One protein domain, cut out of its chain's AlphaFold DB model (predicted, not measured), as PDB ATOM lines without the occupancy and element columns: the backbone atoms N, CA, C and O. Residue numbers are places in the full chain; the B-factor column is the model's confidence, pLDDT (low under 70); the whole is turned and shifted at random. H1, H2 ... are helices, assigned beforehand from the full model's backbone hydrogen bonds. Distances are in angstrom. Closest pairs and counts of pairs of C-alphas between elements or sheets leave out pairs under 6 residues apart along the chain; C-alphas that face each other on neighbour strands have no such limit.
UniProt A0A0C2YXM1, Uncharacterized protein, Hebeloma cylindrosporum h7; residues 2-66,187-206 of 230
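This is residues 2 to 66 and 187 to 206 of the 230 residues of an uncharacterized protein of Hebeloma cylindrosporum h7 (UniProt A0A0C2YXM1). Two pairs of short helices make an elongated form: H2 packs steeply on H3 toward one end, and H1 and H4 lie loosely near each other toward the other. The link of residues 13 to 20 runs between the two ends, and the stretch of residues 51 to 66, with no named element, lies between them too. The printed part has 85 residues with four named helices, in the order H1, H2, H3, H4, and no named strand; the class is all helix, though named elements hold only 37 of the 85 residues. The whole is compact, with a radius of gyration of the C-alphas of 13.6 A, and spans 41 by 24 by 24 A.

Find C-alpha 4 at (-54.421, -11.550, -22.003); from there H1 runs to residue 12, 11.8 A away. Go on to C-alpha 21 at (-45.810, -12.361, -3.432), where H2, the longest helix, begins; it runs to residue 33 over 18.2 A. H3 holds residues 43 to 50, 10.4 A long. After the cut, H4 takes residues 192 to 198, 9.7 A, and ends at C-alpha 198, (-36.511, -17.407, -17.764).

Look at H2 and H3, which touch: their closest C-alphas, of Leu 24 and Ile 47, are 5.5 A apart. They run opposite ways at a steep tilt of 67 degrees, only just short of about perpendicular. H1 and H4 are close but not clearly touching, with the C-alphas of Glu 6 and Gly 193 closest at 7.4 A. Their lines are about perpendicular, at 87 degrees. H1 is apart from H2 and H3, and H4 is apart from them too. In H1, H2, H3 and H4 every O i to N i+4 pair is within hydrogen-bond range.

The C-alphas of Gly 35 and Gly 206 are the two farthest apart, at 44.2 A. Residues 67 to 186 are not printed, and C-alphas 66 and 187 stand 11.1 A apart across the cut. The links from H1 to H2 and from H2 to H3 are short. Confidence is low, with pLDDT under 70, at residues 2 to 16, 38 to 39, 55 and 203 to 206.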
ATOM      1  N   GLY A   2     -53.603 -14.794 -28.382       40.41
ATOM      2  CA  GLY A   2     -52.552 -14.331 -27.468       40.41
ATOM      3  C   GLY A   2     -53.061 -14.343 -26.027       40.41
ATOM      4  O   GLY A   2     -54.267 -14.203 -25.797       40.41
ATOM      5  N   SER A   3     -52.163 -14.561 -25.068       55.22
ATOM      6  CA  SER A   3     -52.515 -14.454 -23.651       55.22
ATOM      7  C   SER A   3     -52.994 -13.031 -23.360       55.22
ATOM      8  O   SER A   3     -52.444 -12.061 -23.888       55.22
ATOM      9  N   THR A   4     -53.997 -12.874 -22.491       54.12
ATOM     10  CA  THR A   4     -54.421 -11.550 -22.003       54.12
ATOM     11  C   THR A   4     -53.244 -10.754 -21.433       54.12
ATOM     12  O   THR A   4     -53.256  -9.528 -21.493       54.12
ATOM     13  N   LYS A   5     -52.190 -11.428 -20.955       59.91
ATOM     14  CA  LYS A   5     -50.956 -10.801 -20.464       59.91
ATOM     15  C   LYS A   5     -50.141 -10.127 -21.568       59.91
ATOM     16  O   LYS A   5     -49.780  -8.970 -21.403       59.91
ATOM     17  N   GLU A   6     -49.925 -10.794 -22.703       51.69
ATOM     18  CA  GLU A   6     -49.189 -10.221 -23.846       51.69
ATOM     19  C   GLU A   6     -49.933  -9.034 -24.459       51.69
ATOM     20  O   GLU A   6     -49.332  -8.012 -24.782       51.69
ATOM     21  N   ILE A   7     -51.260  -9.135 -24.538       53.81
ATOM     22  CA  ILE A   7     -52.117  -8.043 -25.011       53.81
ATOM     23  C   ILE A   7     -52.015  -6.829 -24.069       53.81
ATOM     24  O   ILE A   7     -51.989  -5.693 -24.531       53.81
ATOM     25  N   THR A   8     -51.893  -7.048 -22.755       51.19
ATOM     26  CA  THR A   8     -51.765  -5.961 -21.766       51.19
ATOM     27  C   THR A   8     -50.374  -5.316 -21.785       51.19
ATOM     28  O   THR A   8     -50.266  -4.094 -21.686       51.19
ATOM     29  N   GLU A   9     -49.310  -6.108 -21.962       57.62
ATOM     30  CA  GLU A   9     -47.946  -5.583 -22.126       57.62
ATOM     31  C   GLU A   9     -47.814  -4.744 -23.401       57.62
ATOM     32  O   GLU A   9     -47.171  -3.694 -23.380       57.62
ATOM     33  N   MET A  10     -48.458  -5.181 -24.487       53.69
ATOM     34  CA  MET A  10     -48.427  -4.496 -25.777       53.69
ATOM     35  C   MET A  10     -49.288  -3.224 -25.797       53.69
ATOM     36  O   MET A  10     -48.867  -2.228 -26.373       53.69
ATOM     37  N   LEU A  11     -50.473  -3.229 -25.172       46.91
ATOM     38  CA  LEU A  11     -51.415  -2.098 -25.236       46.91
ATOM     39  C   LEU A  11     -51.186  -1.015 -24.177       46.91
ATOM     40  O   LEU A  11     -51.562   0.130 -24.400       46.91
ATOM     41  N   VAL A  12     -50.628  -1.356 -23.012       53.78
ATOM     42  CA  VAL A  12     -50.565  -0.426 -21.865       53.78
ATOM     43  C   VAL A  12     -49.122  -0.119 -21.450       53.78
ATOM     44  O   VAL A  12     -48.888   0.685 -20.552       53.78
ATOM     45  N   GLY A  13     -48.129  -0.786 -22.049       53.88
ATOM     46  CA  GLY A  13     -46.730  -0.693 -21.616       53.88
ATOM     47  C   GLY A  13     -46.500  -1.176 -20.175       53.88
ATOM     48  O   GLY A  13     -45.422  -0.978 -19.610       53.88
ATOM     49  N   VAL A  14     -47.506  -1.805 -19.552       55.12
ATOM     50  CA  VAL A  14     -47.422  -2.319 -18.186       55.12
ATOM     51  C   VAL A  14     -46.741  -3.674 -18.242       55.12
ATOM     52  O   VAL A  14     -47.356  -4.685 -18.561       55.12
ATOM     53  N   ILE A  15     -45.453  -3.674 -17.917       61.22
ATOM     54  CA  ILE A  15     -44.627  -4.877 -17.803       61.22
ATOM     55  C   ILE A  15     -45.233  -5.794 -16.736       61.22
ATOM     56  O   ILE A  15     -45.398  -5.376 -15.582       61.22
ATOM     57  N   TRP A  16     -45.517  -7.050 -17.083       68.44
ATOM     58  CA  TRP A  16     -45.936  -8.035 -16.097       68.44
ATOM     59  C   TRP A  16     -44.769  -8.336 -15.154       68.44
ATOM     60  O   TRP A  16     -43.739  -8.890 -15.536       68.44
ATOM     61  N   LYS A  17     -44.919  -7.965 -13.880       72.31
ATOM     62  CA  LYS A  17     -43.883  -8.145 -12.845       72.31
ATOM     63  C   LYS A  17     -43.932  -9.523 -12.172       72.31
ATOM     64  O   LYS A  17     -43.330  -9.705 -11.112       72.31
ATOM     65  N   GLY A  18     -44.644 -10.478 -12.767       75.75
ATOM     66  CA  GLY A  18     -44.961 -11.755 -12.139       75.75
ATOM     67  C   GLY A  18     -46.208 -11.691 -11.252       75.75
ATOM     68  O   GLY A  18     -46.840 -10.643 -11.102       75.75
ATOM     69  N   HIS A  19     -46.570 -12.825 -10.656       82.38
ATOM     70  CA  HIS A  19     -47.622 -12.901  -9.634       82.38
ATOM     71  C   HIS A  19     -47.218 -12.116  -8.378       82.38
ATOM     72  O   HIS A  19     -46.028 -11.946  -8.103       82.38
ATOM     73  N   SER A  20     -48.186 -11.622  -7.604       88.38
ATOM     74  CA  SER A  20     -47.881 -10.963  -6.327       88.38
ATOM     75  C   SER A  20     -47.318 -11.965  -5.318       88.38
ATOM     76  O   SER A  20     -47.690 -13.142  -5.323       88.38
ATOM     77  N   ASP A  21     -46.417 -11.500  -4.454       91.75
ATOM     78  CA  ASP A  21     -45.810 -12.361  -3.432       91.75
ATOM     79  C   ASP A  21     -46.878 -12.816  -2.432       91.75
ATOM     80  O   ASP A  21     -46.901 -13.982  -2.043       91.75
ATOM     81  N   GLU A  22     -47.833 -11.941  -2.107       92.75
ATOM     82  CA  GLU A  22     -48.979 -12.246  -1.250       92.75
ATOM     83  C   GLU A  22     -49.886 -13.308  -1.881       92.75
ATOM     84  O   GLU A  22     -50.324 -14.234  -1.203       92.75
ATOM     85  N   GLY A  23     -50.140 -13.215  -3.190       88.81
ATOM     86  CA  GLY A  23     -50.963 -14.194  -3.902       88.81
ATOM     87  C   GLY A  23     -50.324 -15.584  -3.899       88.81
ATOM     88  O   GLY A  23     -50.995 -16.578  -3.617       88.81
ATOM     89  N   LEU A  24     -49.014 -15.650  -4.151       90.06
ATOM     90  CA  LEU A  24     -48.249 -16.899  -4.121       90.06
ATOM     91  C   LEU A  24     -48.089 -17.462  -2.702       90.06
ATOM     92  O   LEU A  24     -48.134 -18.679  -2.527       90.06
ATOM     93  N   SER A  25     -47.944 -16.596  -1.697       93.19
ATOM     94  CA  SER A  25     -47.964 -16.964  -0.277       93.19
ATOM     95  C   SER A  25     -49.294 -17.623   0.099       93.19
ATOM     96  O   SER A  25     -49.313 -18.756   0.593       93.19
ATOM     97  N   CYS A  26     -50.422 -16.977  -0.224       92.56
ATOM     98  CA  CYS A  26     -51.752 -17.532   0.013       92.56
ATOM     99  C   CYS A  26     -51.932 -18.893  -0.669       92.56
ATOM    100  O   CYS A  26     -52.411 -19.837  -0.041       92.56
ATOM    101  N   GLU A  27     -51.519 -19.028  -1.931       88.88
ATOM    102  CA  GLU A  27     -51.604 -20.300  -2.650       88.88
ATOM    103  C   GLU A  27     -50.742 -21.400  -2.003       88.88
ATOM    104  O   GLU A  27     -51.216 -22.528  -1.843       88.88
ATOM    105  N   TYR A  28     -49.504 -21.091  -1.598       90.06
ATOM    106  CA  TYR A  28     -48.626 -22.039  -0.902       90.06
ATOM    107  C   TYR A  28     -49.270 -22.552   0.390       90.06
ATOM    108  O   TYR A  28     -49.328 -23.765   0.617       90.06
ATOM    109  N   LEU A  29     -49.794 -21.644   1.219       92.88
ATOM    110  CA  LEU A  29     -50.441 -21.992   2.484       92.88
ATOM    111  C   LEU A  29     -51.693 -22.849   2.261       92.88
ATOM    112  O   LEU A  29     -51.881 -23.837   2.972       92.88
ATOM    113  N   LEU A  30     -52.506 -22.532   1.248       91.19
ATOM    114  CA  LEU A  30     -53.679 -23.329   0.878       91.19
ATOM    115  C   LEU A  30     -53.289 -24.737   0.418       91.19
ATOM    116  O   LEU A  30     -53.820 -25.717   0.942       91.19
ATOM    117  N   LYS A  31     -52.321 -24.867  -0.498       88.50
ATOM    118  CA  LYS A  31     -51.831 -26.179  -0.962       88.50
ATOM    119  C   LYS A  31     -51.298 -27.016   0.196       88.50
ATOM    120  O   LYS A  31     -51.642 -28.192   0.307       88.50
ATOM    121  N   LYS A  32     -50.520 -26.401   1.090       90.25
ATOM    122  CA  LYS A  32     -49.983 -27.053   2.289       90.25
ATOM    123  C   LYS A  32     -51.090 -27.524   3.232       90.25
ATOM    124  O   LYS A  32     -51.039 -28.662   3.689       90.25
ATOM    125  N   ALA A  33     -52.098 -26.691   3.492       92.56
ATOM    126  CA  ALA A  33     -53.239 -27.047   4.339       92.56
ATOM    127  C   ALA A  33     -54.075 -28.196   3.749       92.56
ATOM    128  O   ALA A  33     -54.591 -29.027   4.491       92.56
ATOM    129  N   MET A  34     -54.168 -28.273   2.420       90.62
ATOM    130  CA  MET A  34     -54.868 -29.342   1.702       90.62
ATOM    131  C   MET A  34     -54.042 -30.631   1.547       90.62
ATOM    132  O   MET A  34     -54.536 -31.594   0.966       90.62
ATOM    133  N   GLY A  35     -52.788 -30.659   2.011       87.12
ATOM    134  CA  GLY A  35     -51.882 -31.789   1.787       87.12
ATOM    135  C   GLY A  35     -51.513 -31.995   0.314       87.12
ATOM    136  O   GLY A  35     -51.070 -33.079  -0.064       87.12
ATOM    137  N   LEU A  36     -51.702 -30.975  -0.530       80.38
ATOM    138  CA  LEU A  36     -51.291 -31.025  -1.926       80.38
ATOM    139  C   LEU A  36     -49.764 -30.902  -2.015       80.38
ATOM    140  O   LEU A  36     -49.162 -30.125  -1.266       80.38
ATOM    141  N   PRO A  37     -49.124 -31.627  -2.947       72.56
ATOM    142  CA  PRO A  37     -47.690 -31.524  -3.143       72.56
ATOM    143  C   PRO A  37     -47.327 -30.091  -3.538       72.56
ATOM    144  O   PRO A  37     -47.705 -29.585  -4.595       72.56
ATOM    145  N   THR A  38     -46.573 -29.433  -2.665       68.50
ATOM    146  CA  THR A  38     -45.854 -28.211  -3.001       68.50
ATOM    147  C   THR A  38     -44.508 -28.648  -3.562       68.50
ATOM    148  O   THR A  38     -43.808 -29.463  -2.969       68.50
ATOM    149  N   VAL A  39     -44.151 -28.157  -4.750       65.25
ATOM    150  CA  VAL A  39     -42.926 -28.576  -5.469       65.25
ATOM    151  C   VAL A  39     -41.643 -28.210  -4.692       65.25
ATOM    152  O   VAL A  39     -40.545 -28.567  -5.104       65.25
ATOM    153  N   VAL A  40     -41.772 -27.469  -3.587       73.00
ATOM    154  CA  VAL A  40     -40.697 -26.982  -2.717       73.00
ATOM    155  C   VAL A  40     -41.181 -26.944  -1.265       73.00
ATOM    156  O   VAL A  40     -42.361 -26.701  -1.004       73.00
ATOM    157  N   ALA A  41     -40.270 -27.166  -0.315       72.56
ATOM    158  CA  ALA A  41     -40.605 -27.256   1.107       72.56
ATOM    159  C   ALA A  41     -40.886 -25.884   1.750       72.56
ATOM    160  O   ALA A  41     -41.658 -25.803   2.708       72.56
ATOM    161  N   GLY A  42     -40.285 -24.809   1.229       86.75
ATOM    162  CA  GLY A  42     -40.367 -23.461   1.794       86.75
ATOM    163  C   GLY A  42     -41.252 -22.502   0.996       86.75
ATOM    164  O   GLY A  42     -41.229 -22.487  -0.231       86.75
ATOM    165  N   GLU A  43     -41.978 -21.639   1.708       90.00
ATOM    166  CA  GLU A  43     -42.823 -20.588   1.125       90.00
ATOM    167  C   GLU A  43     -42.021 -19.591   0.279       90.00
ATOM    168  O   GLU A  43     -42.366 -19.330  -0.868       90.00
ATOM    169  N   ALA A  44     -40.904 -19.078   0.803       89.44
ATOM    170  CA  ALA A  44     -40.064 -18.124   0.079       89.44
ATOM    171  C   ALA A  44     -39.503 -18.715  -1.229       89.44
ATOM    172  O   ALA A  44     -39.427 -18.039  -2.256       89.44
ATOM    173  N   GLU A  45     -39.146 -20.000  -1.208       86.38
ATOM    174  CA  GLU A  45     -38.701 -20.727  -2.395       86.38
ATOM    175  C   GLU A  45     -39.855 -20.932  -3.386       86.38
ATOM    176  O   GLU A  45     -39.666 -20.792  -4.596       86.38
ATOM    177  N   TYR A  46     -41.068 -21.183  -2.879       85.88
ATOM    178  CA  TYR A  46     -42.278 -21.292  -3.691       85.88
ATOM    179  C   TYR A  46     -42.577 -19.981  -4.409       85.88
ATOM    180  O   TYR A  46     -42.795 -19.993  -5.620       85.88
ATOM    181  N   ILE A  47     -42.534 -18.856  -3.695       87.94
ATOM    182  CA  ILE A  47     -42.750 -17.525  -4.267       87.94
ATOM    183  C   ILE A  47     -41.709 -17.256  -5.352       87.94
ATOM    184  O   ILE A  47     -42.074 -16.944  -6.483       87.94
ATOM    185  N   LYS A  48     -40.419 -17.470  -5.059       83.81
ATOM    186  CA  LYS A  48     -39.336 -17.258  -6.030       83.81
ATOM    187  C   LYS A  48     -39.525 -18.092  -7.301       83.81
ATOM    188  O   LYS A  48     -39.377 -17.564  -8.399       83.81
ATOM    189  N   LYS A  49     -39.862 -19.376  -7.157       78.25
ATOM    190  CA  LYS A  49     -40.027 -20.316  -8.278       78.25
ATOM    191  C   LYS A  49     -41.270 -20.022  -9.117       78.25
ATOM    192  O   LYS A  49     -41.234 -20.140 -10.335       78.25
ATOM    193  N   ASN A  50     -42.370 -19.642  -8.475       80.44
ATOM    194  CA  ASN A  50     -43.642 -19.430  -9.162       80.44
ATOM    195  C   ASN A  50     -43.864 -17.972  -9.575       80.44
ATOM    196  O   ASN A  50     -44.825 -17.716 -10.290       80.44
ATOM    197  N   LYS A  51     -42.976 -17.031  -9.208       83.75
ATOM    198  CA  LYS A  51     -43.098 -15.592  -9.507       83.75
ATOM    199  C   LYS A  51     -43.472 -15.316 -10.959       83.75
ATOM    200  O   LYS A  51     -44.400 -14.561 -11.219       83.75
ATOM    201  N   PHE A  52     -42.787 -15.972 -11.889       74.38
ATOM    202  CA  PHE A  52     -42.980 -15.805 -13.333       74.38
ATOM    203  C   PHE A  52     -43.573 -17.058 -13.993       74.38
ATOM    204  O   PHE A  52     -43.594 -17.179 -15.215       74.38
ATOM    205  N   GLY A  53     -44.028 -18.010 -13.178       74.31
ATOM    206  CA  GLY A  53     -44.346 -19.366 -13.592       74.31
ATOM    207  C   GLY A  53     -45.833 -19.713 -13.596       74.31
ATOM    208  O   GLY A  53     -46.709 -18.918 -13.248       74.31
ATOM    209  N   CYS A  54     -46.104 -20.949 -13.998       74.25
ATOM    210  CA  CYS A  54     -47.368 -21.630 -13.802       74.25
ATOM    211  C   CYS A  54     -47.296 -22.483 -12.536       74.25
ATOM    212  O   CYS A  54     -46.281 -23.100 -12.219       74.25
ATOM    213  N   THR A  55     -48.426 -22.593 -11.853       67.00
ATOM    214  CA  THR A  55     -48.553 -23.325 -10.594       67.00
ATOM    215  C   THR A  55     -48.974 -24.786 -10.788       67.00
ATOM    216  O   THR A  55     -49.256 -25.489  -9.812       67.00
ATOM    217  N   CYS A  56     -48.982 -25.261 -12.043       73.69
ATOM    218  CA  CYS A  56     -49.335 -26.628 -12.440       73.69
ATOM    219  C   CYS A  56     -48.311 -27.688 -12.005       73.69
ATOM    220  O   CYS A  56     -48.616 -28.875 -12.036       73.69
ATOM    221  N   GLY A  57     -47.090 -27.278 -11.642       75.75
ATOM    222  CA  GLY A  57     -46.036 -28.166 -11.141       75.75
ATOM    223  C   GLY A  57     -45.316 -29.020 -12.193       75.75
ATOM    224  O   GLY A  57     -44.347 -29.685 -11.842       75.75
ATOM    225  N   ILE A  58     -45.734 -28.977 -13.463       82.44
ATOM    226  CA  ILE A  58     -45.103 -29.728 -14.569       82.44
ATOM    227  C   ILE A  58     -44.124 -28.890 -15.408       82.44
ATOM    228  O   ILE A  58     -43.402 -29.439 -16.235       82.44
ATOM    229  N   CYS A  59     -44.110 -27.567 -15.234       86.38
ATOM    230  CA  CYS A  59     -43.193 -26.682 -15.949       86.38
ATOM    231  C   CYS A  59     -41.762 -26.824 -15.421       86.38
ATOM    232  O   CYS A  59     -41.539 -26.779 -14.205       86.38
ATOM    233  N   ALA A  60     -40.786 -26.898 -16.328       85.88
ATOM    234  CA  ALA A  60     -39.380 -26.813 -15.959       85.88
ATOM    235  C   ALA A  60     -39.114 -25.440 -15.324       85.88
ATOM    236  O   ALA A  60     -39.569 -24.406 -15.822       85.88
ATOM    237  N   GLU A  61     -38.482 -25.471 -14.148       83.62
ATOM    238  CA  GLU A  61     -38.286 -24.313 -13.263       83.62
ATOM    239  C   GLU A  61     -39.564 -23.518 -12.932       83.62
ATOM    240  O   GLU A  61     -39.504 -22.385 -12.469       83.62
ATOM    241  N   GLY A  62     -40.739 -24.121 -13.120       82.19
ATOM    242  CA  GLY A  62     -42.025 -23.472 -12.885       82.19
ATOM    243  C   GLY A  62     -42.518 -22.598 -14.036       82.19
ATOM    244  O   GLY A  62     -43.684 -22.239 -14.014       82.19
ATOM    245  N   TRP A  63     -41.728 -22.301 -15.072       86.88
ATOM    246  CA  TRP A  63     -42.150 -21.379 -16.141       86.88
ATOM    247  C   TRP A  63     -42.161 -21.990 -17.547       86.88
ATOM    248  O   TRP A  63     -43.072 -21.679 -18.314       86.88
ATOM    249  N   LEU A  64     -41.241 -22.901 -17.877       90.19
ATOM    250  CA  LEU A  64     -41.158 -23.499 -19.212       90.19
ATOM    251  C   LEU A  64     -42.081 -24.720 -19.313       90.19
ATOM    252  O   LEU A  64     -41.770 -25.788 -18.781       90.19
ATOM    253  N   SER A  65     -43.233 -24.577 -19.971       90.62
ATOM    254  CA  SER A  65     -44.165 -25.699 -20.133       90.62
ATOM    255  C   SER A  65     -43.607 -26.787 -21.065       90.62
ATOM    256  O   SER A  65     -42.810 -26.481 -21.956       90.62
ATOM    257  N   PRO A  66     -44.040 -28.057 -20.925       90.19
ATOM    258  CA  PRO A  66     -43.629 -29.125 -21.839       90.19
ATOM    259  C   PRO A  66     -43.939 -28.827 -23.311       90.19
ATOM    260  O   PRO A  66     -43.139 -29.151 -24.187       90.19
ATOM    261  N   ALA A 187     -51.154 -23.113 -18.818       78.00
ATOM    262  CA  ALA A 187     -51.342 -21.674 -19.002       78.00
ATOM    263  C   ALA A 187     -50.098 -20.985 -19.602       78.00
ATOM    264  O   ALA A 187     -50.234 -19.960 -20.256       78.00
ATOM    265  N   ASN A 188     -48.910 -21.577 -19.430       81.12
ATOM    266  CA  ASN A 188     -47.650 -21.057 -19.959       81.12
ATOM    267  C   ASN A 188     -47.308 -21.527 -21.379       81.12
ATOM    268  O   ASN A 188     -46.239 -21.186 -21.879       81.12
ATOM    269  N   ASP A 189     -48.177 -22.294 -22.045       81.88
ATOM    270  CA  ASP A 189     -47.900 -22.821 -23.391       81.88
ATOM    271  C   ASP A 189     -47.651 -21.736 -24.444       81.88
ATOM    272  O   ASP A 189     -47.092 -22.047 -25.488       81.88
ATOM    273  N   LEU A 190     -48.071 -20.494 -24.185       79.12
ATOM    274  CA  LEU A 190     -47.938 -19.346 -25.087       79.12
ATOM    275  C   LEU A 190     -47.389 -18.101 -24.368       79.12
ATOM    276  O   LEU A 190     -47.568 -16.988 -24.839       79.12
ATOM    277  N   GLU A 191     -46.760 -18.260 -23.201       82.12
ATOM    278  CA  GLU A 191     -46.234 -17.129 -22.420       82.12
ATOM    279  C   GLU A 191     -44.782 -16.831 -22.829       82.12
ATOM    280  O   GLU A 191     -43.835 -17.085 -22.075       82.12
ATOM    281  N   PHE A 192     -44.585 -16.304 -24.041       82.12
ATOM    282  CA  PHE A 192     -43.247 -16.039 -24.593       82.12
ATOM    283  C   PHE A 192     -42.460 -15.026 -23.752       82.12
ATOM    284  O   PHE A 192     -41.240 -15.140 -23.613       82.12
ATOM    285  N   GLY A 193     -43.152 -14.078 -23.114       79.38
ATOM    286  CA  GLY A 193     -42.550 -13.139 -22.166       79.38
ATOM    287  C   GLY A 193     -41.895 -13.835 -20.966       79.38
ATOM    288  O   GLY A 193     -40.758 -13.509 -20.611       79.38
ATOM    289  N   ALA A 194     -42.565 -14.837 -20.385       81.00
ATOM    290  CA  ALA A 194     -42.023 -15.631 -19.284       81.00
ATOM    291  C   ALA A 194     -40.821 -16.465 -19.741       81.00
ATOM    292  O   ALA A 194     -39.809 -16.510 -19.042       81.00
ATOM    293  N   VAL A 195     -40.901 -17.054 -20.940       86.81
ATOM    294  CA  VAL A 195     -39.788 -17.804 -21.536       86.81
ATOM    295  C   VAL A 195     -38.560 -16.926 -21.691       86.81
ATOM    296  O   VAL A 195     -37.489 -17.280 -21.210       86.81
ATOM    297  N   ARG A 196     -38.729 -15.748 -22.296       84.94
ATOM    298  CA  ARG A 196     -37.659 -14.768 -22.501       84.94
ATOM    299  C   ARG A 196     -36.969 -14.391 -21.191       84.94
ATOM    300  O   ARG A 196     -35.744 -14.342 -21.133       84.94
ATOM    301  N   LEU A 197     -37.743 -14.106 -20.145       83.88
ATOM    302  CA  LEU A 197     -37.188 -13.778 -18.831       83.88
ATOM    303  C   LEU A 197     -36.460 -14.979 -18.219       83.88
ATOM    304  O   LEU A 197     -35.345 -14.820 -17.727       83.88
ATOM    305  N   GLY A 198     -37.059 -16.166 -18.302       84.69
ATOM    306  CA  GLY A 198     -36.511 -17.407 -17.764       84.69
ATOM    307  C   GLY A 198     -35.189 -17.827 -18.405       84.69
ATOM    308  O   GLY A 198     -34.289 -18.279 -17.705       84.69
ATOM    309  N   VAL A 199     -35.013 -17.601 -19.712       88.12
ATOM    310  CA  VAL A 199     -33.727 -17.848 -20.392       88.12
ATOM    311  C   VAL A 199     -32.690 -16.739 -20.160       88.12
ATOM    312  O   VAL A 199     -31.556 -16.870 -20.605       88.12
ATOM    313  N   GLY A 200     -33.038 -15.653 -19.461       86.38
ATOM    314  CA  GLY A 200     -32.114 -14.556 -19.151       86.38
ATOM    315  C   GLY A 200     -32.027 -13.458 -20.216       86.38
ATOM    316  O   GLY A 200     -31.074 -12.683 -20.214       86.38
ATOM    317  N   LEU A 201     -33.020 -13.342 -21.102       82.25
ATOM    318  CA  LEU A 201     -33.082 -12.338 -22.178       82.25
ATOM    319  C   LEU A 201     -33.911 -11.089 -21.801       82.25
ATOM    320  O   LEU A 201     -34.531 -10.446 -22.647       82.25
ATOM    321  N   GLY A 202     -33.976 -10.749 -20.511       74.06
ATOM    322  CA  GLY A 202     -34.745  -9.602 -20.015       74.06
ATOM    323  C   GLY A 202     -34.165  -8.234 -20.408       74.06
ATOM    324  O   GLY A 202     -32.974  -8.098 -20.676       74.06
ATOM    325  N   ARG A 203     -35.008  -7.185 -20.360       57.91
ATOM    326  CA  ARG A 203     -34.709  -5.782 -20.754       57.91
ATOM    327  C   ARG A 203     -33.521  -5.105 -20.035       57.91
ATOM    328  O   ARG A 203     -33.170  -3.986 -20.394       57.91
ATOM    329  N   GLY A 204     -32.874  -5.754 -19.066       57.09
ATOM    330  CA  GLY A 204     -31.693  -5.220 -18.377       57.09
ATOM    331  C   GLY A 204     -30.455  -5.045 -19.269       57.09
ATOM    332  O   GLY A 204     -29.489  -4.423 -18.840       57.09
ATOM    333  N   THR A 205     -30.475  -5.562 -20.500       54.91
ATOM    334  CA  THR A 205     -29.363  -5.437 -21.453       54.91
ATOM    335  C   THR A 205     -29.372  -4.133 -22.253       54.91
ATOM    336  O   THR A 205     -28.383  -3.841 -22.916       54.91
ATOM    337  N   GLY A 206     -30.459  -3.349 -22.222       56.81
ATOM    338  CA  GLY A 206     -30.574  -2.099 -22.992       56.81
ATOM    339  C   GLY A 206     -30.656  -2.279 -24.515       56.81
ATOM    340  O   GLY A 206     -30.684  -1.291 -25.242       56.81
TER     341      GLY A 206